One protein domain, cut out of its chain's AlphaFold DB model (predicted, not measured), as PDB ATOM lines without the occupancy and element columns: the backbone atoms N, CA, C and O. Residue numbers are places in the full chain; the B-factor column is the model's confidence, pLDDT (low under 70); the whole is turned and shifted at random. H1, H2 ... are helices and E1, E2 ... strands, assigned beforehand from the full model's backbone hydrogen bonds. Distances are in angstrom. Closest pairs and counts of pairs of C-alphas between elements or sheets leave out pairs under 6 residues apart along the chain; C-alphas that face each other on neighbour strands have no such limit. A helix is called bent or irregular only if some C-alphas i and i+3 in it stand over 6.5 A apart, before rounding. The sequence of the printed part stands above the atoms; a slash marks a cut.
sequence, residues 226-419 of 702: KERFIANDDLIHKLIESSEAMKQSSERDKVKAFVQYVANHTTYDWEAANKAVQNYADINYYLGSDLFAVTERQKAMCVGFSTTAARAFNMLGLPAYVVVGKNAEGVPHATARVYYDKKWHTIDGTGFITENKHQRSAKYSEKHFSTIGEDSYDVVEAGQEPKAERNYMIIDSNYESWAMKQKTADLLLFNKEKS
ATOM      1  N   LYS A 226     180.751 177.626 184.024       97.44
ATOM      2  CA  LYS A 226     180.091 176.401 183.558       97.44
ATOM      3  C   LYS A 226     178.751 176.196 184.269       97.44
ATOM      4  O   LYS A 226     177.758 175.866 183.632       97.44
ATOM      5  N   GLU A 227     178.716 176.428 185.578       98.00
ATOM      6  CA  GLU A 227     177.531 176.265 186.421       98.00
ATOM      7  C   GLU A 227     176.422 177.232 186.010       98.00
ATOM      8  O   GLU A 227     175.269 176.822 185.903       98.00
ATOM      9  N   ARG A 228     176.758 178.497 185.715       98.19
ATOM     10  CA  ARG A 228     175.776 179.481 185.240       98.19
ATOM     11  C   ARG A 228     175.249 179.122 183.851       98.19
ATOM     12  O   ARG A 228     174.054 179.252 183.612       98.19
ATOM     13  N   PHE A 229     176.101 178.624 182.957       98.75
ATOM     14  CA  PHE A 229     175.647 178.148 181.650       98.75
ATOM     15  C   PHE A 229     174.687 176.949 181.777       98.75
ATOM     16  O   PHE A 229     173.625 176.953 181.161       98.75
ATOM     17  N   ILE A 230     175.002 175.963 182.629       98.56
ATOM     18  CA  ILE A 230     174.115 174.816 182.906       98.56
ATOM     19  C   ILE A 230     172.787 175.281 183.518       98.56
ATOM     20  O   ILE A 230     171.726 174.842 183.083       98.56
ATOM     21  N   ALA A 231     172.829 176.192 184.493       98.50
ATOM     22  CA  ALA A 231     171.622 176.742 185.107       98.50
ATOM     23  C   ALA A 231     170.763 177.523 184.095       98.50
ATOM     24  O   ALA A 231     169.536 177.511 184.183       98.50
ATOM     25  N   ASN A 232     171.389 178.170 183.109       98.81
ATOM     26  CA  ASN A 232     170.671 178.810 182.014       98.81
ATOM     27  C   ASN A 232     169.988 177.780 181.099       98.81
ATOM     28  O   ASN A 232     168.825 177.964 180.752       98.81
ATOM     29  N   ASP A 233     170.649 176.664 180.776       98.81
ATOM     30  CA  ASP A 233     170.012 175.554 180.051       98.81
ATOM     31  C   ASP A 233     168.829 174.953 180.835       98.81
ATOM     32  O   ASP A 233     167.820 174.589 180.233       98.81
ATOM     33  N   ASP A 234     168.892 174.903 182.171       98.69
ATOM     34  CA  ASP A 234     167.746 174.504 183.003       98.69
ATOM     35  C   ASP A 234     166.567 175.482 182.875       98.69
ATOM     36  O   ASP A 234     165.405 175.065 182.881       98.69
ATOM     37  N   LEU A 235     166.832 176.788 182.744       98.81
ATOM     38  CA  LEU A 235     165.787 177.778 182.468       98.81
ATOM     39  C   LEU A 235     165.186 177.575 181.072       98.81
ATOM     40  O   LEU A 235     163.967 177.637 180.930       98.81
ATOM     41  N   ILE A 236     166.003 177.263 180.063       98.88
ATOM     42  CA  ILE A 236     165.520 176.941 178.712       98.88
ATOM     43  C   ILE A 236     164.661 175.673 178.733       98.88
ATOM     44  O   ILE A 236     163.578 175.658 178.151       98.88
ATOM     45  N   HIS A 237     165.071 174.639 179.468       98.50
ATOM     46  CA  HIS A 237     164.283 173.419 179.641       98.50
ATOM     47  C   HIS A 237     162.904 173.715 180.252       98.50
ATOM     48  O   HIS A 237     161.888 173.240 179.745       98.50
ATOM     49  N   LYS A 238     162.833 174.579 181.277       98.75
ATOM     50  CA  LYS A 238     161.555 175.033 181.859       98.75
ATOM     51  C   LYS A 238     160.679 175.778 180.848       98.75
ATOM     52  O   LYS A 238     159.458 175.618 180.877       98.75
ATOM     53  N   LEU A 239     161.271 176.578 179.957       98.75
ATOM     54  CA  LEU A 239     160.537 177.237 178.869       98.75
ATOM     55  C   LEU A 239     159.983 176.206 177.873       98.75
ATOM     56  O   LEU A 239     158.822 176.310 177.485       98.75
ATOM     57  N   ILE A 240     160.768 175.185 177.514       98.75
ATOM     58  CA  ILE A 240     160.325 174.089 176.639       98.75
ATOM     59  C   ILE A 240     159.154 173.330 177.273       98.75
ATOM     60  O   ILE A 240     158.121 173.155 176.626       98.75
ATOM     61  N   GLU A 241     159.275 172.928 178.538       98.31
ATOM     62  CA  GLU A 241     158.203 172.252 179.279       98.31
ATOM     63  C   GLU A 241     156.923 173.091 179.316       98.31
ATOM     64  O   GLU A 241     155.845 172.599 178.981       98.31
ATOM     65  N   SER A 242     157.052 174.370 179.679       98.38
ATOM     66  CA  SER A 242     155.916 175.282 179.824       98.38
ATOM     67  C   SER A 242     155.244 175.613 178.490       98.38
ATOM     68  O   SER A 242     154.047 175.889 178.459       98.38
ATOM     69  N   SER A 243     155.996 175.557 177.387       98.25
ATOM     70  CA  SER A 243     155.466 175.729 176.031       98.25
ATOM     71  C   SER A 243     154.688 174.525 175.506       98.25
ATOM     72  O   SER A 243     154.026 174.630 174.479       98.25
ATOM     73  N   GLU A 244     154.793 173.372 176.174       98.50
ATOM     74  CA  GLU A 244     154.231 172.099 175.720       98.50
ATOM     75  C   GLU A 244     154.717 171.647 174.329       98.50
ATOM     76  O   GLU A 244     154.076 170.808 173.691       98.50
ATOM     77  N   ALA A 245     155.870 172.148 173.865       98.25
ATOM     78  CA  ALA A 245     156.436 171.795 172.564       98.25
ATOM     79  C   ALA A 245     156.637 170.278 172.420       98.25
ATOM     80  O   ALA A 245     156.234 169.697 171.422       98.25
ATOM     81  N   MET A 246     157.147 169.594 173.449       97.12
ATOM     82  CA  MET A 246     157.356 168.136 173.413       97.12
ATOM     83  C   MET A 246     156.068 167.305 173.291       97.12
ATOM     84  O   MET A 246     156.146 166.121 172.975       97.12
ATOM     85  N   LYS A 247     154.891 167.898 173.535       97.06
ATOM     86  CA  LYS A 247     153.591 167.222 173.380       97.06
ATOM     87  C   LYS A 247     153.035 167.327 171.957       97.06
ATOM     88  O   LYS A 247     152.030 166.685 171.660       97.06
ATOM     89  N   GLN A 248     153.649 168.142 171.100       96.62
ATOM     90  CA  GLN A 248     153.196 168.348 169.728       96.62
ATOM     91  C   GLN A 248     153.640 167.198 168.822       96.62
ATOM     92  O   GLN A 248     154.714 166.621 169.000       96.62
ATOM     93  N   SER A 249     152.809 166.884 167.829       89.81
ATOM     94  CA  SER A 249     153.034 165.763 166.915       89.81
ATOM     95  C   SER A 249     154.093 166.054 165.854       89.81
ATOM     96  O   SER A 249     154.963 165.219 165.625       89.81
ATOM     97  N   SER A 250     154.014 167.215 165.198       93.50
ATOM     98  CA  SER A 250     154.915 167.588 164.101       93.50
ATOM     99  C   SER A 250     156.060 168.464 164.597       93.50
ATOM    100  O   SER A 250     155.891 169.225 165.550       93.50
ATOM    101  N   GLU A 251     157.218 168.394 163.939       96.62
ATOM    102  CA  GLU A 251     158.365 169.261 164.238       96.62
ATOM    103  C   GLU A 251     157.992 170.744 164.104       96.62
ATOM    104  O   GLU A 251     158.270 171.535 165.008       96.62
ATOM    105  N   ARG A 252     157.249 171.097 163.046       97.75
ATOM    106  CA  ARG A 252     156.701 172.443 162.849       97.75
ATOM    107  C   ARG A 252     155.845 172.913 164.028       97.75
ATOM    108  O   ARG A 252     155.970 174.058 164.466       97.75
ATOM    109  N   ASP A 253     154.988 172.052 164.578       97.19
ATOM    110  CA  ASP A 253     154.164 172.413 165.736       97.19
ATOM    111  C   ASP A 253     154.992 172.547 167.021       97.19
ATOM    112  O   ASP A 253     154.676 173.414 167.838       97.19
ATOM    113  N   LYS A 254     156.083 171.777 167.186       98.38
ATOM    114  CA  LYS A 254     157.044 171.985 168.289       98.38
ATOM    115  C   LYS A 254     157.667 173.379 168.207       98.38
ATOM    116  O   LYS A 254     157.680 174.097 169.209       98.38
ATOM    117  N   VAL A 255     158.135 173.774 167.016       98.62
ATOM    118  CA  VAL A 255     158.703 175.109 166.753       98.62
ATOM    119  C   VAL A 255     157.682 176.193 167.084       98.62
ATOM    120  O   VAL A 255     157.959 177.076 167.898       98.62
ATOM    121  N   LYS A 256     156.473 176.089 166.523       98.25
ATOM    122  CA  LYS A 256     155.371 177.032 166.752       98.25
ATOM    123  C   LYS A 256     155.033 177.178 168.236       98.25
ATOM    124  O   LYS A 256     154.947 178.304 168.725       98.25
ATOM    125  N   ALA A 257     154.856 176.067 168.952       98.38
ATOM    126  CA  ALA A 257     154.484 176.066 170.366       98.38
ATOM    127  C   ALA A 257     155.544 176.763 171.231       98.38
ATOM    128  O   ALA A 257     155.211 177.647 172.026       98.38
ATOM    129  N   PHE A 258     156.822 176.434 171.019       98.81
ATOM    130  CA  PHE A 258     157.924 177.066 171.737       98.81
ATOM    131  C   PHE A 258     158.007 178.573 171.455       98.81
ATOM    132  O   PHE A 258     157.989 179.381 172.387       98.81
ATOM    133  N   VAL A 259     158.031 178.959 170.174       98.25
ATOM    134  CA  VAL A 259     158.118 180.365 169.744       98.25
ATOM    135  C   VAL A 259     156.971 181.179 170.322       98.25
ATOM    136  O   VAL A 259     157.188 182.218 170.946       98.25
ATOM    137  N   GLN A 260     155.743 180.692 170.151       97.19
ATOM    138  CA  GLN A 260     154.554 181.397 170.596       97.19
ATOM    139  C   GLN A 260     154.521 181.542 172.118       97.19
ATOM    140  O   GLN A 260     154.094 182.584 172.619       97.19
ATOM    141  N   TYR A 261     154.965 180.530 172.866       97.88
ATOM    142  CA  TYR A 261     155.043 180.615 174.318       97.88
ATOM    143  C   TYR A 261     156.049 181.681 174.755       97.88
ATOM    144  O   TYR A 261     155.676 182.598 175.489       97.88
ATOM    145  N   VAL A 262     157.293 181.609 174.272       97.94
ATOM    146  CA  VAL A 262     158.366 182.532 174.673       97.94
ATOM    147  C   VAL A 262     158.029 183.974 174.293       97.94
ATOM    148  O   VAL A 262     158.126 184.866 175.140       97.94
ATOM    149  N   ALA A 263     157.543 184.203 173.070       96.12
ATOM    150  CA  ALA A 263     157.103 185.514 172.593       96.12
ATOM    151  C   ALA A 263     155.950 186.107 173.424       96.12
ATOM    152  O   ALA A 263     155.806 187.328 173.492       96.12
ATOM    153  N   ASN A 264     155.136 185.256 174.062       95.38
ATOM    154  CA  ASN A 264     154.007 185.674 174.891       95.38
ATOM    155  C   ASN A 264     154.301 185.745 176.403       95.38
ATOM    156  O   ASN A 264     153.430 186.170 177.163       95.38
ATOM    157  N   HIS A 265     155.496 185.345 176.843       95.44
ATOM    158  CA  HIS A 265     155.902 185.354 178.257       95.44
ATOM    159  C   HIS A 265     157.202 186.131 178.505       95.44
ATOM    160  O   HIS A 265     157.703 186.147 179.626       95.44
ATOM    161  N   THR A 266     157.718 186.807 177.479       95.75
ATOM    162  CA  THR A 266     158.937 187.617 177.549       95.75
ATOM    163  C   THR A 266     158.638 189.009 177.018       95.75
ATOM    164  O   THR A 266     158.055 189.156 175.943       95.75
ATOM    165  N   THR A 267     159.039 190.043 177.755       95.06
ATOM    166  CA  THR A 267     158.839 191.428 177.312       95.06
ATOM    167  C   THR A 267     159.775 191.745 176.149       95.06
ATOM    168  O   THR A 267     160.971 191.458 176.221       95.06
ATOM    169  N   TYR A 268     159.267 192.391 175.101       94.75
ATOM    170  CA  TYR A 268     160.136 192.946 174.069       94.75
ATOM    171  C   TYR A 268     160.675 194.316 174.495       94.75
ATOM    172  O   TYR A 268     159.914 195.205 174.893       94.75
ATOM    173  N   ASP A 269     161.993 194.495 174.425       95.88
ATOM    174  CA  ASP A 269     162.665 195.731 174.830       95.88
ATOM    175  C   ASP A 269     162.595 196.813 173.742       95.88
ATOM    176  O   ASP A 269     163.571 197.107 173.050       95.88
ATOM    177  N   TRP A 270     161.414 197.413 173.584       91.81
ATOM    178  CA  TRP A 270     161.177 198.467 172.593       91.81
ATOM    179  C   TRP A 270     162.080 199.689 172.780       91.81
ATOM    180  O   TRP A 270     162.458 200.318 171.796       91.81
ATOM    181  N   GLU A 271     162.443 200.042 174.015       93.81
ATOM    182  CA  GLU A 271     163.312 201.195 174.275       93.81
ATOM    183  C   GLU A 271     164.739 200.944 173.788       93.81
ATOM    184  O   GLU A 271     165.300 201.782 173.078       93.81
ATOM    185  N   ALA A 272     165.307 199.782 174.130       94.81
ATOM    186  CA  ALA A 272     166.625 199.394 173.644       94.81
ATOM    187  C   ALA A 272     166.627 199.246 172.114       94.81
ATOM    188  O   ALA A 272     167.544 199.741 171.460       94.81
ATOM    189  N   ALA A 273     165.574 198.654 171.536       93.00
ATOM    190  CA  ALA A 273     165.441 198.502 170.091       93.00
ATOM    191  C   ALA A 273     165.384 199.866 169.384       93.00
ATOM    192  O   ALA A 273     166.169 200.115 168.474       93.00
ATOM    193  N   ASN A 274     164.533 200.790 169.842       93.50
ATOM    194  CA  ASN A 274     164.401 202.123 169.243       93.50
ATOM    195  C   ASN A 274     165.722 202.906 169.255       93.50
ATOM    196  O   ASN A 274     166.068 203.550 168.266       93.50
ATOM    197  N   LYS A 275     166.485 202.830 170.351       95.19
ATOM    198  CA  LYS A 275     167.819 203.445 170.432       95.19
ATOM    199  C   LYS A 275     168.835 202.756 169.525       95.19
ATOM    200  O   LYS A 275     169.654 203.438 168.915       95.19
ATOM    201  N   ALA A 276     168.768 201.431 169.405       95.06
ATOM    202  CA  ALA A 276     169.653 200.667 168.536       95.06
ATOM    203  C   ALA A 276     169.451 201.021 167.056       95.06
ATOM    204  O   ALA A 276     170.435 201.200 166.349       95.06
ATOM    205  N   VAL A 277     168.205 201.221 166.603       92.50
ATOM    206  CA  VAL A 277     167.909 201.685 165.229       92.50
ATOM    207  C   VAL A 277     168.461 203.091 164.962       92.50
ATOM    208  O   VAL A 277     168.826 203.418 163.837       92.50
ATOM    209  N   GLN A 278     168.562 203.923 166.000       93.38
ATOM    210  CA  GLN A 278     169.193 205.247 165.939       93.38
ATOM    211  C   GLN A 278     170.724 205.194 166.100       93.38
ATOM    212  O   GLN A 278     171.364 206.244 166.168       93.38
ATOM    213  N   ASN A 279     171.314 203.998 166.195       92.75
ATOM    214  CA  ASN A 279     172.725 203.762 166.503       92.75
ATOM    215  C   ASN A 279     173.205 204.471 167.783       92.75
ATOM    216  O   ASN A 279     174.365 204.873 167.893       92.75
ATOM    217  N   TYR A 280     172.324 204.617 168.775       95.06
ATOM    218  CA  TYR A 280     172.695 205.142 170.081       95.06
ATOM    219  C   TYR A 280     173.240 204.016 170.965       95.06
ATOM    220  O   TYR A 280     172.535 203.048 171.257       95.06
ATOM    221  N   ALA A 281     174.495 204.143 171.404       95.75
ATOM    222  CA  ALA A 281     175.141 203.142 172.247       95.75
ATOM    223  C   ALA A 281     174.384 202.964 173.576       95.75
ATOM    224  O   ALA A 281     174.287 203.892 174.379       95.75
ATOM    225  N   ASP A 282     173.872 201.758 173.823       94.88
ATOM    226  CA  ASP A 282     173.110 201.427 175.027       94.88
ATOM    227  C   ASP A 282     173.509 200.038 175.545       94.88
ATOM    228  O   ASP A 282     173.437 199.049 174.817       94.88
ATOM    229  N   ILE A 283     173.891 199.940 176.824       95.62
ATOM    230  CA  ILE A 283     174.201 198.653 177.469       95.62
ATOM    231  C   ILE A 283     173.000 197.696 177.443       95.62
ATOM    232  O   ILE A 283     173.171 196.476 177.415       95.62
ATOM    233  N   ASN A 284     171.781 198.242 177.405       96.38
ATOM    234  CA  ASN A 284     170.560 197.452 177.317       96.38
ATOM    235  C   ASN A 284     170.443 196.699 175.989       96.38
ATOM    236  O   ASN A 284     169.758 195.679 175.957       96.38
ATOM    237  N   TYR A 285     171.154 197.126 174.934       97.81
ATOM    238  CA  TYR A 285     171.247 196.336 173.710       97.81
ATOM    239  C   TYR A 285     171.846 194.959 174.008       97.81
ATOM    240  O   TYR A 285     171.250 193.939 173.670       97.81
ATOM    241  N   TYR A 286     172.979 194.920 174.717       97.75
ATOM    242  CA  TYR A 286     173.653 193.671 175.076       97.75
ATOM    243  C   TYR A 286     172.827 192.847 176.069       97.75
ATOM    244  O   TYR A 286     172.617 191.659 175.843       97.75
ATOM    245  N   LEU A 287     172.268 193.483 177.108       97.56
ATOM    246  CA  LEU A 287     171.421 192.803 178.101       97.56
ATOM    247  C   LEU A 287     170.127 192.225 177.504       97.56
ATOM    248  O   LEU A 287     169.560 191.294 178.067       97.56
ATOM    249  N   GLY A 288     169.629 192.796 176.404       97.81
ATOM    250  CA  GLY A 288     168.490 192.278 175.648       97.81
ATOM    251  C   GLY A 288     168.865 191.271 174.555       97.81
ATOM    252  O   GLY A 288     167.964 190.706 173.938       97.81
ATOM    253  N   SER A 289     170.156 191.047 174.302       98.56
ATOM    254  CA  SER A 289     170.650 190.239 173.176       98.56
ATOM    255  C   SER A 289     171.441 189.002 173.596       98.56
ATOM    256  O   SER A 289     171.555 188.069 172.807       98.56
ATOM    257  N   ASP A 290     172.001 188.986 174.806       98.44
ATOM    258  CA  ASP A 290     172.796 187.865 175.301       98.44
ATOM    259  C   ASP A 290     171.951 186.620 175.652       98.44
ATOM    260  O   ASP A 290     170.716 186.629 175.639       98.44
ATOM    261  N   LEU A 291     172.640 185.523 175.982       98.62
ATOM    262  CA  LEU A 291     172.044 184.230 176.330       98.62
ATOM    263  C   LEU A 291     171.181 184.223 177.610       98.62
ATOM    264  O   LEU A 291     170.531 183.214 177.876       98.62
ATOM    265  N   PHE A 292     171.175 185.303 178.398       98.75
ATOM    266  CA  PHE A 292     170.399 185.439 179.637       98.75
ATOM    267  C   PHE A 292     169.169 186.348 179.471       98.75
ATOM    268  O   PHE A 292     168.361 186.483 180.396       98.75
ATOM    269  N   ALA A 293     169.014 186.992 178.307       98.44
ATOM    270  CA  ALA A 293     168.006 188.021 178.064       98.44
ATOM    271  C   ALA A 293     166.559 187.518 178.242       98.44
ATOM    272  O   ALA A 293     165.731 188.159 178.893       98.44
ATOM    273  N   VAL A 294     166.242 186.353 177.676       98.38
ATOM    274  CA  VAL A 294     164.901 185.750 177.769       98.38
ATOM    275  C   VAL A 294     164.731 184.982 179.081       98.38
ATOM    276  O   VAL A 294     163.681 185.047 179.711       98.38
ATOM    277  N   THR A 295     165.765 184.261 179.503       98.50
ATOM    278  CA  THR A 295     165.711 183.288 180.599       98.50
ATOM    279  C   THR A 295     165.756 183.940 181.979       98.50
ATOM    280  O   THR A 295     164.854 183.721 182.786       98.50
ATOM    281  N   GLU A 296     166.784 184.744 182.259       97.75
ATOM    282  CA  GLU A 296     166.971 185.403 183.558       97.75
ATOM    283  C   GLU A 296     166.337 186.797 183.578       97.75
ATOM    284  O   GLU A 296     165.631 187.148 184.524       97.75
ATOM    285  N   ARG A 297     166.580 187.608 182.537       97.75
ATOM    286  CA  ARG A 297     166.095 188.997 182.471       97.75
ATOM    287  C   ARG A 297     164.612 189.081 182.098       97.75
ATOM    288  O   ARG A 297     163.966 190.059 182.467       97.75
ATOM    289  N   GLN A 298     164.079 188.086 181.381       97.31
ATOM    290  CA  GLN A 298     162.691 188.038 180.887       97.31
ATOM    291  C   GLN A 298     162.282 189.268 180.052       97.31
ATOM    292  O   GLN A 298     161.099 189.603 179.912       97.31
ATOM    293  N   LYS A 299     163.282 189.937 179.469       97.31
ATOM    294  CA  LYS A 299     163.142 191.105 178.603       97.31
ATOM    295  C   LYS A 299     164.243 191.053 177.554       97.31
ATOM    296  O   LYS A 299     165.423 191.095 177.904       97.31
ATOM    297  N   ALA A 300     163.877 190.974 176.283       97.94
ATOM    298  CA  ALA A 300     164.822 190.692 175.206       97.94
ATOM    299  C   ALA A 300     164.498 191.461 173.920       97.94
ATOM    300  O   ALA A 300     163.429 192.052 173.773       97.94
ATOM    301  N   MET A 301     165.441 191.430 172.985       97.06
ATOM    302  CA  MET A 301     165.299 191.853 171.593       97.06
ATOM    303  C   MET A 301     165.581 190.670 170.659       97.06
ATOM    304  O   MET A 301     165.865 189.562 171.118       97.06
ATOM    305  N   CYS A 302     165.507 190.902 169.346       97.69
ATOM    306  CA  CYS A 302     165.583 189.876 168.301       97.69
ATOM    307  C   CYS A 302     166.727 188.857 168.478       97.69
ATOM    308  O   CYS A 302     166.490 187.653 168.371       97.69
ATOM    309  N   VAL A 303     167.939 189.298 168.832       98.69
ATOM    310  CA  VAL A 303     169.088 188.396 169.051       98.69
ATOM    311  C   VAL A 303     168.893 187.513 170.289       98.69
ATOM    312  O   VAL A 303     169.156 186.314 170.220       98.69
ATOM    313  N   GLY A 304     168.381 188.056 171.397       98.56
ATOM    314  CA  GLY A 304     168.136 187.290 172.626       98.56
ATOM    315  C   GLY A 304     167.039 186.236 172.440       98.56
ATOM    316  O   GLY A 304     167.196 185.087 172.866       98.56
ATOM    317  N   PHE A 305     165.961 186.597 171.730       98.75
ATOM    318  CA  PHE A 305     164.915 185.653 171.315       98.75
ATOM    319  C   PHE A 305     165.487 184.541 170.429       98.75
ATOM    320  O   PHE A 305     165.307 183.362 170.734       98.75
ATOM    321  N   SER A 306     166.227 184.903 169.380       98.81
ATOM    322  CA  SER A 306     166.786 183.948 168.414       98.81
ATOM    323  C   SER A 306     167.833 183.023 169.035       98.81
ATOM    324  O   SER A 306     167.836 181.829 168.754       98.81
ATOM    325  N   THR A 307     168.674 183.539 169.934       98.88
ATOM    326  CA  THR A 307     169.686 182.754 170.662       98.88
ATOM    327  C   THR A 307     169.033 181.717 171.567       98.88
ATOM    328  O   THR A 307     169.402 180.541 171.543       98.88
ATOM    329  N   THR A 308     168.016 182.131 172.328       98.94
ATOM    330  CA  THR A 308     167.265 181.224 173.204       98.94
ATOM    331  C   THR A 308     166.530 180.160 172.387       98.94
ATOM    332  O   THR A 308     166.563 178.982 172.739       98.94
ATOM    333  N   ALA A 309     165.917 180.556 171.267       98.81
ATOM    334  CA  ALA A 309     165.217 179.644 170.370       98.81
ATOM    335  C   ALA A 309     166.159 178.633 169.711       98.81
ATOM    336  O   ALA A 309     165.904 177.438 169.798       98.81
ATOM    337  N   ALA A 310     167.285 179.066 169.142       98.94
ATOM    338  CA  ALA A 310     168.258 178.159 168.536       98.94
ATOM    339  C   ALA A 310     168.815 177.147 169.553       98.94
ATOM    340  O   ALA A 310     168.952 175.964 169.239       98.94
ATOM    341  N   ARG A 311     169.085 177.571 170.799       98.94
ATOM    342  CA  ARG A 311     169.498 176.646 171.867       98.94
ATOM    343  C   ARG A 311     168.399 175.630 172.186       98.94
ATOM    344  O   ARG A 311     168.685 174.436 172.229       98.94
ATOM    345  N   ALA A 312     167.159 176.087 172.349       98.94
ATOM    346  CA  ALA A 312     166.016 175.223 172.631       98.94
ATOM    347  C   ALA A 312     165.728 174.227 171.498       98.94
ATOM    348  O   ALA A 312     165.470 173.056 171.760       98.94
ATOM    349  N   PHE A 313     165.811 174.662 170.242       98.94
ATOM    350  CA  PHE A 313     165.600 173.804 169.079       98.94
ATOM    351  C   PHE A 313     166.664 172.719 168.976       98.94
ATOM    352  O   PHE A 313     166.306 171.551 168.844       98.94
ATOM    353  N   ASN A 314     167.942 173.049 169.184       98.88
ATOM    354  CA  ASN A 314     168.984 172.025 169.239       98.88
ATOM    355  C   ASN A 314     168.738 171.014 170.378       98.88
ATOM    356  O   ASN A 314     168.923 169.817 170.172       98.88
ATOM    357  N   MET A 315     168.252 171.453 171.551       98.81
ATOM    358  CA  MET A 315     167.859 170.536 172.638       98.81
ATOM    359  C   MET A 315     166.674 169.644 172.243       98.81
ATOM    360  O   MET A 315     166.628 168.485 172.640       98.81
ATOM    361  N   LEU A 316     165.731 170.163 171.449       98.75
ATOM    362  CA  LEU A 316     164.567 169.445 170.911       98.75
ATOM    363  C   LEU A 316     164.899 168.503 169.739       98.75
ATOM    364  O   LEU A 316     163.992 167.847 169.228       98.75
ATOM    365  N   GLY A 317     166.162 168.434 169.307       98.50
ATOM    366  CA  GLY A 317     166.572 167.644 168.147       98.50
ATOM    367  C   GLY A 317     166.340 168.333 166.802       98.50
ATOM    368  O   GLY A 317     166.339 167.671 165.773       98.50
ATOM    369  N   LEU A 318     166.136 169.647 166.780       98.75
ATOM    370  CA  LEU A 318     165.907 170.434 165.569       98.75
ATOM    371  C   LEU A 318     167.152 171.295 165.301       98.75
ATOM    372  O   LEU A 318     167.352 172.285 166.011       98.75
ATOM    373  N   PRO A 319     168.018 170.923 164.334       98.88
ATOM    374  CA  PRO A 319     169.251 171.647 164.043       98.88
ATOM    375  C   PRO A 319     168.978 173.132 163.836       98.88
ATOM    376  O   PRO A 319     168.152 173.495 163.000       98.88
ATOM    377  N   ALA A 320     169.655 173.987 164.598       98.88
ATOM    378  CA  ALA A 320     169.385 175.413 164.569       98.88
ATOM    379  C   ALA A 320     170.618 176.278 164.818       98.88
ATOM    380  O   ALA A 320     171.517 175.914 165.580       98.88
ATOM    381  N   TYR A 321     170.611 177.471 164.231       98.88
ATOM    382  CA  TYR A 321     171.601 178.517 164.474       98.88
ATOM    383  C   TYR A 321     170.982 179.910 164.317       98.88
ATOM    384  O   TYR A 321     169.857 180.054 163.837       98.88
ATOM    385  N   VAL A 322     171.696 180.940 164.770       98.88
ATOM    386  CA  VAL A 322     171.237 182.335 164.709       98.88
ATOM    387  C   VAL A 322     171.786 183.005 163.456       98.88
ATOM    388  O   VAL A 322     172.974 182.878 163.158       98.88
ATOM    389  N   VAL A 323     170.934 183.762 162.771       98.62
ATOM    390  CA  VAL A 323     171.291 184.580 161.608       98.62
ATOM    391  C   VAL A 323     170.873 186.027 161.808       98.62
ATOM    392  O   VAL A 323     169.992 186.345 162.612       98.62
ATOM    393  N   VAL A 324     171.513 186.912 161.052       98.56
ATOM    394  CA  VAL A 324     171.215 188.345 161.028       98.56
ATOM    395  C   VAL A 324     170.894 188.799 159.610       98.56
ATOM    396  O   VAL A 324     171.300 188.187 158.623       98.56
ATOM    397  N   GLY A 325     170.158 189.896 159.519       98.00
ATOM    398  CA  GLY A 325     169.763 190.503 158.261       98.00
ATOM    399  C   GLY A 325     168.944 191.754 158.521       98.00
ATOM    400  O   GLY A 325     169.234 192.511 159.452       98.00
ATOM    401  N   LYS A 326     167.908 191.977 157.715       97.50
ATOM    402  CA  LYS A 326     167.009 193.126 157.859       97.50
ATOM    403  C   LYS A 326     165.552 192.697 157.821       97.50
ATOM    404  O   LYS A 326     165.160 191.892 156.978       97.50
ATOM    405  N   ASN A 327     164.741 193.273 158.705       94.81
ATOM    406  CA  ASN A 327     163.292 193.070 158.714       94.81
ATOM    407  C   ASN A 327     162.624 193.673 157.463       94.81
ATOM    408  O   ASN A 327     163.270 194.328 156.637       94.81
ATOM    409  N   ALA A 328     161.311 193.480 157.326       93.75
ATOM    410  CA  ALA A 328     160.532 194.008 156.203       93.75
ATOM    411  C   ALA A 328     160.604 195.544 156.045       93.75
ATOM    412  O   ALA A 328     160.387 196.065 154.949       93.75
ATOM    413  N   GLU A 329     160.954 196.261 157.115       93.81
ATOM    414  CA  GLU A 329     161.108 197.718 157.156       93.81
ATOM    415  C   GLU A 329     162.541 198.183 156.827       93.81
ATOM    416  O   GLU A 329     162.792 199.381 156.732       93.81
ATOM    417  N   GLY A 330     163.484 197.257 156.617       94.25
ATOM    418  CA  GLY A 330     164.887 197.564 156.313       94.25
ATOM    419  C   GLY A 330     165.761 197.848 157.539       94.25
ATOM    420  O   GLY A 330     166.874 198.360 157.407       94.25
ATOM    421  N   VAL A 331     165.279 197.506 158.732       94.75
ATOM    422  CA  VAL A 331     165.991 197.681 160.002       94.75
ATOM    423  C   VAL A 331     166.780 196.409 160.342       94.75
ATOM    424  O   VAL A 331     166.244 195.315 160.137       94.75
ATOM    425  N   PRO A 332     168.020 196.513 160.872       97.75
ATOM    426  CA  PRO A 332     168.787 195.356 161.325       97.75
ATOM    427  C   PRO A 332     167.987 194.461 162.272       97.75
ATOM    428  O   PRO A 332     167.410 194.931 163.253       97.75
ATOM    429  N   HIS A 333     167.963 193.167 161.973       98.12
ATOM    430  CA  HIS A 333     167.157 192.183 162.688       98.12
ATOM    431  C   HIS A 333     167.867 190.832 162.757       98.12
ATOM    432  O   HIS A 333     168.824 190.586 162.021       98.12
ATOM    433  N   ALA A 334     167.398 189.959 163.643       98.50
ATOM    434  CA  ALA A 334     167.950 188.624 163.837       98.50
ATOM    435  C   ALA A 334     166.833 187.591 163.960       98.50
ATOM    436  O   ALA A 334     165.788 187.873 164.548       98.50
ATOM    437  N   THR A 335     167.077 186.404 163.415       98.62
ATOM    438  CA  THR A 335     166.157 185.259 163.457       98.62
ATOM    439  C   THR A 335     166.939 183.969 163.701       98.62
ATOM    440  O   THR A 335     168.175 183.967 163.707       98.62
ATOM    441  N   ALA A 336     166.236 182.859 163.925       98.81
ATOM    442  CA  ALA A 336     166.850 181.536 163.943       98.81
ATOM    443  C   ALA A 336     166.604 180.822 162.608       98.81
ATOM    444  O   ALA A 336     165.491 180.844 162.088       98.81
ATOM    445  N   ARG A 337     167.617 180.141 162.075       98.81
ATOM    446  CA  ARG A 337     167.452 179.149 161.006       98.81
ATOM    447  C   ARG A 337     167.294 177.781 161.649       98.81
ATOM    448  O   ARG A 337     168.094 177.444 162.520       98.81
ATOM    449  N   VAL A 338     166.273 177.021 161.256       98.81
ATOM    450  CA  VAL A 338     165.905 175.747 161.900       98.81
ATOM    451  C   VAL A 338     165.593 174.687 160.852       98.81
ATOM    452  O   VAL A 338     164.846 174.954 159.913       98.81
ATOM    453  N   TYR A 339     166.147 173.489 161.014       98.69
ATOM    454  CA  TYR A 339     165.868 172.349 160.150       98.69
ATOM    455  C   TYR A 339     164.725 171.497 160.704       98.69
ATOM    456  O   TYR A 339     164.812 170.997 161.828       98.69
ATOM    457  N   TYR A 340     163.680 171.319 159.903       96.94
ATOM    458  CA  TYR A 340     162.584 170.378 160.137       96.94
ATOM    459  C   TYR A 340     161.863 170.086 158.818       96.94
ATOM    460  O   TYR A 340     162.072 170.789 157.831       96.94
ATOM    461  N   ASP A 341     161.061 169.020 158.760       92.75
ATOM    462  CA  ASP A 341     160.263 168.664 157.570       92.75
ATOM    463  C   ASP A 341     161.075 168.697 156.250       92.75
ATOM    464  O   ASP A 341     160.608 169.096 155.178       92.75
ATOM    465  N   LYS A 342     162.331 168.233 156.339       88.81
ATOM    466  CA  LYS A 342     163.316 168.117 155.250       88.81
ATOM    467  C   LYS A 342     163.843 169.446 154.687       88.81
ATOM    468  O   LYS A 342     164.523 169.426 153.656       88.81
ATOM    469  N   LYS A 343     163.580 170.589 155.328       94.38
ATOM    470  CA  LYS A 343     164.003 171.920 154.864       94.38
ATOM    471  C   LYS A 343     164.562 172.782 155.992       94.38
ATOM    472  O   LYS A 343     164.326 172.547 157.169       94.38
ATOM    473  N   TRP A 344     165.330 173.793 155.596       98.31
ATOM    474  CA  TRP A 344     165.772 174.857 156.486       98.31
ATOM    475  C   TRP A 344     164.818 176.040 156.407       98.31
ATOM    476  O   TRP A 344     164.619 176.612 155.332       98.31
ATOM    477  N   HIS A 345     164.293 176.420 157.563       98.62
ATOM    478  CA  HIS A 345     163.285 177.453 157.725       98.62
ATOM    479  C   HIS A 345     163.851 178.666 158.449       98.62
ATOM    480  O   HIS A 345     164.687 178.532 159.345       98.62
ATOM    481  N   THR A 346     163.390 179.856 158.079       98.62
ATOM    482  CA  THR A 346     163.678 181.091 158.818       98.62
ATOM    483  C   THR A 346     162.575 181.325 159.843       98.62
ATOM    484  O   THR A 346     161.421 181.516 159.465       98.62
ATOM    485  N   ILE A 347     162.935 181.324 161.127       98.62
ATOM    486  CA  ILE A 347     162.016 181.443 162.259       98.62
ATOM    487  C   ILE A 347     162.218 182.774 162.985       98.62
ATOM    488  O   ILE A 347     163.183 182.958 163.736       98.62
ATOM    489  N   ASP A 348     161.272 183.693 162.803       98.06
ATOM    490  CA  ASP A 348     161.207 184.952 163.544       98.06
ATOM    491  C   ASP A 348     160.328 184.809 164.788       98.06
ATOM    492  O   ASP A 348     159.101 184.966 164.768       98.06
ATOM    493  N   GLY A 349     160.986 184.487 165.902       93.88
ATOM    494  CA  GLY A 349     160.348 184.323 167.203       93.88
ATOM    495  C   GLY A 349     160.277 185.590 168.049       93.88
ATOM    496  O   GLY A 349     160.048 185.496 169.256       93.88
ATOM    497  N   THR A 350     160.508 186.765 167.459       89.00
ATOM    498  CA  THR A 350     160.551 188.019 168.211       89.00
ATOM    499  C   THR A 350     159.174 188.353 168.791       89.00
ATOM    500  O   THR A 350     158.189 188.510 168.067       89.00
ATOM    501  N   GLY A 351     159.092 188.454 170.121       78.81
ATOM    502  CA  GLY A 351     157.871 188.873 170.808       78.81
ATOM    503  C   GLY A 351     157.545 190.348 170.580       78.81
ATOM    504  O   GLY A 351     158.407 191.147 170.238       78.81
ATOM    505  N   PHE A 352     156.291 190.726 170.811       82.19
ATOM    506  CA  PHE A 352     155.824 192.116 170.702       82.19
ATOM    507  C   PHE A 352     154.983 192.545 171.914       82.19
ATOM    508  O   PHE A 352     154.234 193.525 171.865       82.19
ATOM    509  N   ILE A 353     155.129 191.826 173.036       78.06
ATOM    510  CA  ILE A 353     154.525 192.208 174.313       78.06
ATOM    511  C   ILE A 353     155.260 193.408 174.902       78.06
ATOM    512  O   ILE A 353     156.489 193.436 174.989       78.06
ATOM    513  N   THR A 354     154.478 194.392 175.336       70.38
ATOM    514  CA  THR A 354     154.940 195.586 176.038       70.38
ATOM    515  C   THR A 354     154.759 195.422 177.546       70.38
ATOM    516  O   THR A 354     153.780 194.850 178.014       70.38
ATOM    517  N   GLU A 355     155.675 195.991 178.329       63.09
ATOM    518  CA  GLU A 355     155.627 196.001 179.805       63.09
ATOM    519  C   GLU A 355     154.427 196.794 180.370       63.09
ATOM    520  O   GLU A 355     154.087 196.700 181.553       63.09
ATOM    521  N   ASN A 356     153.776 197.603 179.530       62.81
ATOM    522  CA  ASN A 356     152.768 198.561 179.950       62.81
ATOM    523  C   ASN A 356     151.422 197.871 180.240       62.81
ATOM    524  O   ASN A 356     150.602 197.661 179.347       62.81
ATOM    525  N   LYS A 357     151.176 197.563 181.523       52.66
ATOM    526  CA  LYS A 357     149.998 196.830 182.042       52.66
ATOM    527  C   LYS A 357     148.630 197.426 181.665       52.66
ATOM    528  O   LYS A 357     147.611 196.765 181.850       52.66
ATOM    529  N   HIS A 358     148.592 198.662 181.168       47.41
ATOM    530  CA  HIS A 358     147.366 199.369 180.789       47.41
ATOM    531  C   HIS A 358     147.017 199.272 179.295       47.41
ATOM    532  O   HIS A 358     145.942 199.720 178.898       47.41
ATOM    533  N   GLN A 359     147.873 198.665 178.470       54.44
ATOM    534  CA  GLN A 359     147.590 198.398 177.060       54.44
ATOM    535  C   GLN A 359     147.454 196.889 176.840       54.44
ATOM    536  O   GLN A 359     148.278 196.106 177.303       54.44
ATOM    537  N   ARG A 360     146.407 196.457 176.122       55.38
ATOM    538  CA  ARG A 360     146.348 195.080 175.611       55.38
ATOM    539  C   ARG A 360     147.446 194.942 174.560       55.38
ATOM    540  O   ARG A 360     147.235 195.343 173.418       55.38
ATOM    541  N   SER A 361     148.605 194.415 174.939       60.75
ATOM    542  CA  SER A 361     149.653 194.095 173.973       60.75
ATOM    543  C   SER A 361     149.117 193.054 172.990       60.75
ATOM    544  O   SER A 361     148.415 192.114 173.385       60.75
ATOM    545  N   ALA A 362     149.420 193.228 171.705       69.50
ATOM    546  CA  ALA A 362     149.150 192.189 170.727       69.50
ATOM    547  C   ALA A 362     149.898 190.913 171.155       69.50
ATOM    548  O   ALA A 362     151.007 190.981 171.685       69.50
ATOM    549  N   LYS A 363     149.272 189.749 170.965       83.00
ATOM    550  CA  LYS A 363     149.886 188.452 171.272       83.00
ATOM    551  C   LYS A 363     150.444 187.817 170.013       83.00
ATOM    552  O   LYS A 363     149.804 187.883 168.959       83.00
ATOM    553  N   TYR A 364     151.577 187.138 170.153       89.94
ATOM    554  CA  TYR A 364     152.092 186.266 169.109       89.94
ATOM    555  C   TYR A 364     151.056 185.169 168.856       89.94
ATOM    556  O   TYR A 364     150.685 184.420 169.765       89.94
ATOM    557  N   SER A 365     150.506 185.152 167.644       90.38
ATOM    558  CA  SER A 365     149.394 184.287 167.245       90.38
ATOM    559  C   SER A 365     149.848 183.277 166.203       90.38
ATOM    560  O   SER A 365     150.848 183.486 165.524       90.38
ATOM    561  N   GLU A 366     149.071 182.216 166.011       91.38
ATOM    562  CA  GLU A 366     149.321 181.233 164.954       91.38
ATOM    563  C   GLU A 366     149.279 181.847 163.545       91.38
ATOM    564  O   GLU A 366     150.058 181.469 162.668       91.38
ATOM    565  N   LYS A 367     148.421 182.856 163.340       92.38
ATOM    566  CA  LYS A 367     148.408 183.630 162.096       92.38
ATOM    567  C   LYS A 367     149.736 184.359 161.905       92.38
ATOM    568  O   LYS A 367     150.307 184.267 160.829       92.38
ATOM    569  N   HIS A 368     150.230 185.036 162.945       91.75
ATOM    570  CA  HIS A 368     151.517 185.731 162.886       91.75
ATOM    571  C   HIS A 368     152.669 184.760 162.614       91.75
ATOM    572  O   HIS A 368     153.502 185.052 161.764       91.75
ATOM    573  N   PHE A 369     152.670 183.591 163.267       94.75
ATOM    574  CA  PHE A 369     153.638 182.530 162.989       94.75
ATOM    575  C   PHE A 369     153.654 182.176 161.499       94.75
ATOM    576  O   PHE A 369     154.690 182.256 160.860       94.75
ATOM    577  N   SER A 370     152.490 181.882 160.917       89.38
ATOM    578  CA  SER A 370     152.415 181.393 159.536       89.38
ATOM    579  C   SER A 370     152.626 182.476 158.467       89.38
ATOM    580  O   SER A 370     152.869 182.134 157.317       89.38
ATOM    581  N   THR A 371     152.471 183.766 158.792       86.44
ATOM    582  CA  THR A 371     152.611 184.858 157.804       86.44
ATOM    583  C   THR A 371     153.897 185.669 157.932       86.44
ATOM    584  O   THR A 371     154.284 186.317 156.968       86.44
ATOM    585  N   ILE A 372     154.501 185.704 159.123       89.00
ATOM    586  CA  ILE A 372     155.694 186.510 159.451       89.00
ATOM    587  C   ILE A 372     156.741 185.664 160.189       89.00
ATOM    588  O   ILE A 372     157.936 185.865 160.033       89.00
ATOM    589  N   GLY A 373     156.299 184.735 161.033       88.25
ATOM    590  CA  GLY A 373     157.182 183.941 161.880       88.25
ATOM    591  C   GLY A 373     157.941 182.826 161.175       88.25
ATOM    592  O   GLY A 373     158.974 182.423 161.687       88.25
ATOM    593  N   GLU A 374     157.448 182.324 160.047       96.75
ATOM    594  CA  GLU A 374     158.024 181.210 159.291       96.75
ATOM    595  C   GLU A 374     158.188 181.624 157.825       96.75
ATOM    596  O   GLU A 374     157.223 182.039 157.183       96.75
ATOM    597  N   ASP A 375     159.415 181.518 157.308       96.94
ATOM    598  CA  ASP A 375     159.771 181.666 155.888       96.94
ATOM    599  C   ASP A 375     159.263 182.942 155.191       96.94
ATOM    600  O   ASP A 375     159.048 182.968 153.979       96.94
ATOM    601  N   SER A 376     159.113 184.041 155.934       95.12
ATOM    602  CA  SER A 376     158.705 185.333 155.369       95.12
ATOM    603  C   SER A 376     159.861 186.155 154.786       95.12
ATOM    604  O   SER A 376     159.624 187.233 154.240       95.12
ATOM    605  N   TYR A 377     161.102 185.692 154.949       97.25
ATOM    606  CA  TYR A 377     162.326 186.403 154.579       97.25
ATOM    607  C   TYR A 377     162.944 185.815 153.315       97.25
ATOM    608  O   TYR A 377     163.032 184.595 153.172       97.25
ATOM    609  N   ASP A 378     163.468 186.684 152.455       96.19
ATOM    610  CA  ASP A 378     164.370 186.261 151.391       96.19
ATOM    611  C   ASP A 378     165.700 185.789 152.002       96.19
ATOM    612  O   ASP A 378     166.210 186.368 152.965       96.19
ATOM    613  N   VAL A 379     166.291 184.734 151.446       96.00
ATOM    614  CA  VAL A 379     167.603 184.243 151.890       96.00
ATOM    615  C   VAL A 379     168.711 184.793 150.999       96.00
ATOM    616  O   VAL A 379     168.588 184.820 149.771       96.00
ATOM    617  N   VAL A 380     169.797 185.239 151.625       96.81
ATOM    618  CA  VAL A 380     171.012 185.728 150.964       96.81
ATOM    619  C   VAL A 380     172.179 184.889 151.465       96.81
ATOM    620  O   VAL A 380     172.333 184.702 152.668       96.81
ATOM    621  N   GLU A 381     172.987 184.354 150.556       97.12
ATOM    622  CA  GLU A 381     174.130 183.524 150.935       97.12
ATOM    623  C   GLU A 381     175.236 184.377 151.572       97.12
ATOM    624  O   GLU A 381     175.506 185.494 151.122       97.12
ATOM    625  N   ALA A 382     175.911 183.851 152.593       93.06
ATOM    626  CA  ALA A 382     177.045 184.513 153.223       93.06
ATOM    627  C   ALA A 382     178.116 184.904 152.186       93.06
ATOM    628  O   ALA A 382     178.552 184.101 151.362       93.06
ATOM    629  N   GLY A 383     178.542 186.168 152.229       93.25
ATOM    630  CA  GLY A 383     179.483 186.744 151.263       93.25
ATOM    631  C   GLY A 383     178.845 187.259 149.966       93.25
ATOM    632  O   GLY A 383     179.560 187.826 149.142       93.25
ATOM    633  N   GLN A 384     177.530 187.103 149.778       94.25
ATOM    634  CA  GLN A 384     176.782 187.760 148.705       94.25
ATOM    635  C   GLN A 384     176.069 189.014 149.216       94.25
ATOM    636  O   GLN A 384     175.573 189.057 150.341       94.25
ATOM    637  N   GLU A 385     175.986 190.027 148.356       92.75
ATOM    638  CA  GLU A 385     175.231 191.246 148.640       92.75
ATOM    639  C   GLU A 385     173.719 191.006 148.479       92.75
ATOM    640  O   GLU A 385     173.290 190.322 147.538       92.75
ATOM    641  N   PRO A 386     172.880 191.576 149.362       94.75
ATOM    642  CA  PRO A 386     171.436 191.435 149.272       94.75
ATOM    643  C   PRO A 386     170.886 192.176 148.043       94.75
ATOM    644  O   PRO A 386     171.322 193.265 147.678       94.75
ATOM    645  N   LYS A 387     169.852 191.609 147.411       88.88
ATOM    646  CA  LYS A 387     169.176 192.249 146.260       88.88
ATOM    647  C   LYS A 387     168.411 193.516 146.652       88.88
ATOM    648  O   LYS A 387     168.160 194.372 145.806       88.88
ATOM    649  N   ALA A 388     167.984 193.598 147.910       91.38
ATOM    650  CA  ALA A 388     167.276 194.731 148.480       91.38
ATOM    651  C   ALA A 388     167.654 194.890 149.955       91.38
ATOM    652  O   ALA A 388     167.833 193.908 150.665       91.38
ATOM    653  N   GLU A 389     167.679 196.128 150.442       95.19
ATOM    654  CA  GLU A 389     168.035 196.454 151.830       95.19
ATOM    655  C   GLU A 389     166.891 196.231 152.836       95.19
ATOM    656  O   GLU A 389     166.752 196.969 153.807       95.19
ATOM    657  N   ARG A 390     166.036 195.234 152.594       95.81
ATOM    658  CA  ARG A 390     164.885 194.886 153.437       95.81
ATOM    659  C   ARG A 390     164.485 193.429 153.250       95.81
ATOM    660  O   ARG A 390     164.663 192.882 152.167       95.81
ATOM    661  N   ASN A 391     163.867 192.868 154.282       97.50
ATOM    662  CA  ASN A 391     163.248 191.545 154.301       97.50
ATOM    663  C   ASN A 391     164.175 190.385 153.903       97.50
ATOM    664  O   ASN A 391     163.758 189.497 153.163       97.50
ATOM    665  N   TYR A 392     165.417 190.380 154.390       98.19
ATOM    666  CA  TYR A 392     166.362 189.303 154.101       98.19
ATOM    667  C   TYR A 392     167.072 188.785 155.349       98.19
ATOM    668  O   TYR A 392     167.236 189.518 156.326       98.19
ATOM    669  N   MET A 393     167.539 187.540 155.279       98.50
ATOM    670  CA  MET A 393     168.457 186.936 156.247       98.50
ATOM    671  C   MET A 393     169.694 186.397 155.538       98.50
ATOM    672  O   MET A 393     169.584 185.767 154.486       98.50
ATOM    673  N   ILE A 394     170.867 186.650 156.124       98.50
ATOM    674  CA  ILE A 394     172.139 186.123 155.627       98.50
ATOM    675  C   ILE A 394     172.334 184.724 156.213       98.50
ATOM    676  O   ILE A 394     172.440 184.576 157.431       98.50
ATOM    677  N   ILE A 395     172.364 183.711 155.351       98.19
ATOM    678  CA  ILE A 395     172.476 182.295 155.722       98.19
ATOM    679  C   ILE A 395     173.826 181.715 155.294       98.19
ATOM    680  O   ILE A 395     174.495 182.267 154.423       98.19
ATOM    681  N   ASP A 396     174.209 180.580 155.877       98.00
ATOM    682  CA  ASP A 396     175.358 179.782 155.433       98.00
ATOM    683  C   ASP A 396     174.878 178.387 155.016       98.00
ATOM    684  O   ASP A 396     174.672 177.495 155.847       98.00
ATOM    685  N   SER A 397     174.695 178.187 153.711       96.62
ATOM    686  CA  SER A 397     174.193 176.930 153.148       96.62
ATOM    687  C   SER A 397     175.165 175.760 153.351       96.62
ATOM    688  O   SER A 397     174.742 174.595 153.404       96.62
ATOM    689  N   ASN A 398     176.469 176.035 153.480       97.06
ATOM    690  CA  ASN A 398     177.468 175.004 153.766       97.06
ATOM    691  C   ASN A 398     177.327 174.516 155.208       97.06
ATOM    692  O   ASN A 398     177.289 173.305 155.448       97.06
ATOM    693  N   TYR A 399     177.192 175.450 156.154       98.25
ATOM    694  CA  TYR A 399     176.897 175.131 157.547       98.25
ATOM    695  C   TYR A 399     175.572 174.377 157.672       98.25
ATOM    696  O   TYR A 399     175.527 173.337 158.320       98.25
ATOM    697  N   GLU A 400     174.515 174.828 157.000       98.38
ATOM    698  CA  GLU A 400     173.200 174.177 157.003       98.38
ATOM    699  C   GLU A 400     173.255 172.724 156.513       98.38
ATOM    700  O   GLU A 400     172.717 171.806 157.142       98.38
ATOM    701  N   SER A 401     173.976 172.490 155.416       95.62
ATOM    702  CA  SER A 401     174.175 171.151 154.856       95.62
ATOM    703  C   SER A 401     174.972 170.226 155.780       95.62
ATOM    704  O   SER A 401     174.767 169.007 155.761       95.62
ATOM    705  N   TRP A 402     175.897 170.787 156.564       98.19
ATOM    706  CA  TRP A 402     176.696 170.068 157.555       98.19
ATOM    707  C   TRP A 402     175.902 169.789 158.837       98.19
ATOM    708  O   TRP A 402     175.879 168.646 159.301       98.19
ATOM    709  N   ALA A 403     175.223 170.804 159.378       98.31
ATOM    710  CA  ALA A 403     174.555 170.780 160.674       98.31
ATOM    711  C   ALA A 403     173.378 169.802 160.696       98.31
ATOM    712  O   ALA A 403     173.242 169.045 161.654       98.31
ATOM    713  N   MET A 404     172.579 169.736 159.621       97.06
ATOM    714  CA  MET A 404     171.431 168.818 159.564       97.06
ATOM    715  C   MET A 404     171.831 167.335 159.679       97.06
ATOM    716  O   MET A 404     171.025 166.510 160.100       97.06
ATOM    717  N   LYS A 405     173.082 167.002 159.332       96.81
ATOM    718  CA  LYS A 405     173.639 165.638 159.347       96.81
ATOM    719  C   LYS A 405     174.378 165.290 160.640       96.81
ATOM    720  O   LYS A 405     174.844 164.162 160.778       96.81
ATOM    721  N   GLN A 406     174.539 166.240 161.559       97.62
ATOM    722  CA  GLN A 406     175.186 165.971 162.840       97.62
ATOM    723  C   GLN A 406     174.207 165.323 163.816       97.62
ATOM    724  O   GLN A 406     172.992 165.527 163.739       97.62
ATOM    725  N   LYS A 407     174.752 164.608 164.806       98.25
ATOM    726  CA  LYS A 407     173.988 164.291 166.011       98.25
ATOM    727  C   LYS A 407     173.603 165.606 166.677       98.25
ATOM    728  O   LYS A 407     174.449 166.453 166.952       98.25
ATOM    729  N   THR A 408     172.325 165.787 166.953       98.25
ATOM    730  CA  THR A 408     171.786 167.055 167.471       98.25
ATOM    731  C   THR A 408     172.358 167.425 168.840       98.25
ATOM    732  O   THR A 408     172.621 168.596 169.105       98.25
ATOM    733  N   ALA A 409     172.694 166.436 169.671       98.19
ATOM    734  CA  ALA A 409     173.420 166.661 170.918       98.19
ATOM    735  C   ALA A 409     174.843 167.218 170.703       98.19
ATOM    736  O   ALA A 409     175.350 167.945 171.556       98.19
ATOM    737  N   ASP A 410     175.496 166.932 169.573       98.38
ATOM    738  CA  ASP A 410     176.805 167.512 169.250       98.38
ATOM    739  C   ASP A 410     176.696 168.992 168.872       98.38
ATOM    740  O   ASP A 410     177.595 169.764 169.209       98.38
ATOM    741  N   LEU A 411     175.567 169.414 168.291       98.50
ATOM    742  CA  LEU A 411     175.271 170.826 168.013       98.50
ATOM    743  C   LEU A 411     175.106 171.656 169.295       98.50
ATOM    744  O   LEU A 411     175.261 172.875 169.269       98.50
ATOM    745  N   LEU A 412     174.861 171.009 170.441       98.56
ATOM    746  CA  LEU A 412     174.869 171.686 171.736       98.56
ATOM    747  C   LEU A 412     176.280 172.073 172.190       98.56
ATOM    748  O   LEU A 412     176.394 172.943 173.055       98.56
ATOM    749  N   LEU A 413     177.332 171.463 171.628       98.50
ATOM    750  CA  LEU A 413     178.752 171.574 172.000       98.50
ATOM    751  C   LEU A 413     179.066 171.109 173.435       98.50
ATOM    752  O   LEU A 413     179.935 170.264 173.650       98.50
ATOM    753  N   PHE A 414     178.336 171.632 174.412       98.19
ATOM    754  CA  PHE A 414     178.477 171.441 175.844       98.19
ATOM    755  C   PHE A 414     177.102 171.188 176.497       98.19
ATOM    756  O   PHE A 414     176.070 171.604 175.962       98.19
ATOM    757  N   ASN A 415     177.099 170.524 177.663       98.19
ATOM    758  CA  ASN A 415     175.893 170.118 178.401       98.19
ATOM    759  C   ASN A 415     174.957 169.224 177.559       98.19
ATOM    760  O   ASN A 415     173.741 169.413 177.512       98.19
ATOM    761  N   LYS A 416     175.556 168.277 176.824       98.38
ATOM    762  CA  LYS A 416     174.877 167.418 175.838       98.38
ATOM    763  C   LYS A 416     173.809 166.524 176.470       98.38
ATOM    764  O   LYS A 416     172.840 166.160 175.812       98.38
ATOM    765  N   GLU A 417     173.963 166.209 177.752       97.19
ATOM    766  CA  GLU A 417     173.007 165.467 178.574       97.19
ATOM    767  C   GLU A 417     171.638 166.153 178.702       97.19
ATOM    768  O   GLU A 417     170.670 165.502 179.086       97.19
ATOM    769  N   LYS A 418     171.536 167.447 178.368       97.31
ATOM    770  CA  LYS A 418     170.265 168.180 178.312       97.31
ATOM    771  C   LYS A 418     169.523 168.056 176.980       97.31
ATOM    772  O   LYS A 418     168.456 168.650 176.831       97.31
ATOM    773  N   SER A 419     170.059 167.297 176.025       98.25
ATOM    774  CA  SER A 419     169.320 166.907 174.824       98.25
ATOM    775  C   SER A 419     168.060 166.117 175.198       98.25
ATOM    776  O   SER A 419     168.120 165.151 175.958       98.25
TER     777      SER A 419
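AT A GLANCE: This is residues 226 to 419 of the 702 residues of a protein of Streptococcus suis (UniProt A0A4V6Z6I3). A five-stranded sheet, curled like part of a barrel and folded so that E3 and E2 face E5 and E4, is covered on its outside by H5, which runs along E1 and E2. H1 crosses over H5 on the side away from the sheet, H2 packs on both of these helices, H7 sits at one end of the curl, and the pair H3 and H4 lies towards the other. The printed part has 194 residues with eight named helices and five named strands, in the order H1 H2 H3 H4 H5 E1 E2 E3 H6 E4 E5 H7 H8; the class is mixed, helices and strands. The sheet, E3 E2 E1 E5 E4, is mixed, and the whole is compact, with a radius of gyration of the C-alphas of 15.9 A and spans of 41 by 39 by 35 A.

IN THESE COORDINATES: The strands are E1, residues 320 to 326, 19.1 A long; E2, 332 to 340, 25.8 A; E3, 343 to 347, 12.2 A; E4, 378 to 381; and E5, 392 to 395. The helices are H1, 226 to 243, 25.8 A, from C-alpha 226 at (180.091, 176.401, 183.558); H2, 251 to 265, 21.5 A; H3, 270 to 277; H4, 283 to 287; H5, 302 to 315, 20.0 A, from C-alpha 302 at (165.583, 189.876, 168.301); H6, 366 to 373; H7, 397 to 403; and H8, 408 to 411, ending at C-alpha 411 (175.271, 170.826, 168.013).

HOW THE PARTS SIT: E1, E2 and E3 form a meander, each strand the antiparallel neighbour of the one before; N 323 and O 335 are 2.9 A apart, N 345 and O 338 2.8 A. E5 is antiparallel to E1, with N 326 and O 392 2.9 A apart, and parallel to E4, with N 393 and O 378 2.9 A apart. The folded sheet, bent back on itself into two leaves, has E1 as its hinge. H5 is on the sheet at a height of 7.8 A, over E2 and E1. H7 is over E2 at 8.6 A. H2, H3 and H6 only graze the sheet, H3 only just, with 5 pairs of C-alphas within 10 A. H1 touches H5 about perpendicular, 86 degrees, with C-alphas 236 and 312 closest at 6.3 A. H2 touches H1, H5 and H6; its C-alpha 258 is 5.1 A from C-alpha 243. H3 touches H4, and H8 touches H5. In H1 to H7 every O i to N i+4 pair is within hydrogen-bond range; H8 is too short for one.

THE WHOLE: The C-alphas of His 358 and Lys 405, 47.8 A apart, are the farthest apart. The printed part has no cut. The links H4 to H5 and E3 to H6 are long. Mean pLDDT of the printed part is 94.6; residues 355 to 362 are under 70.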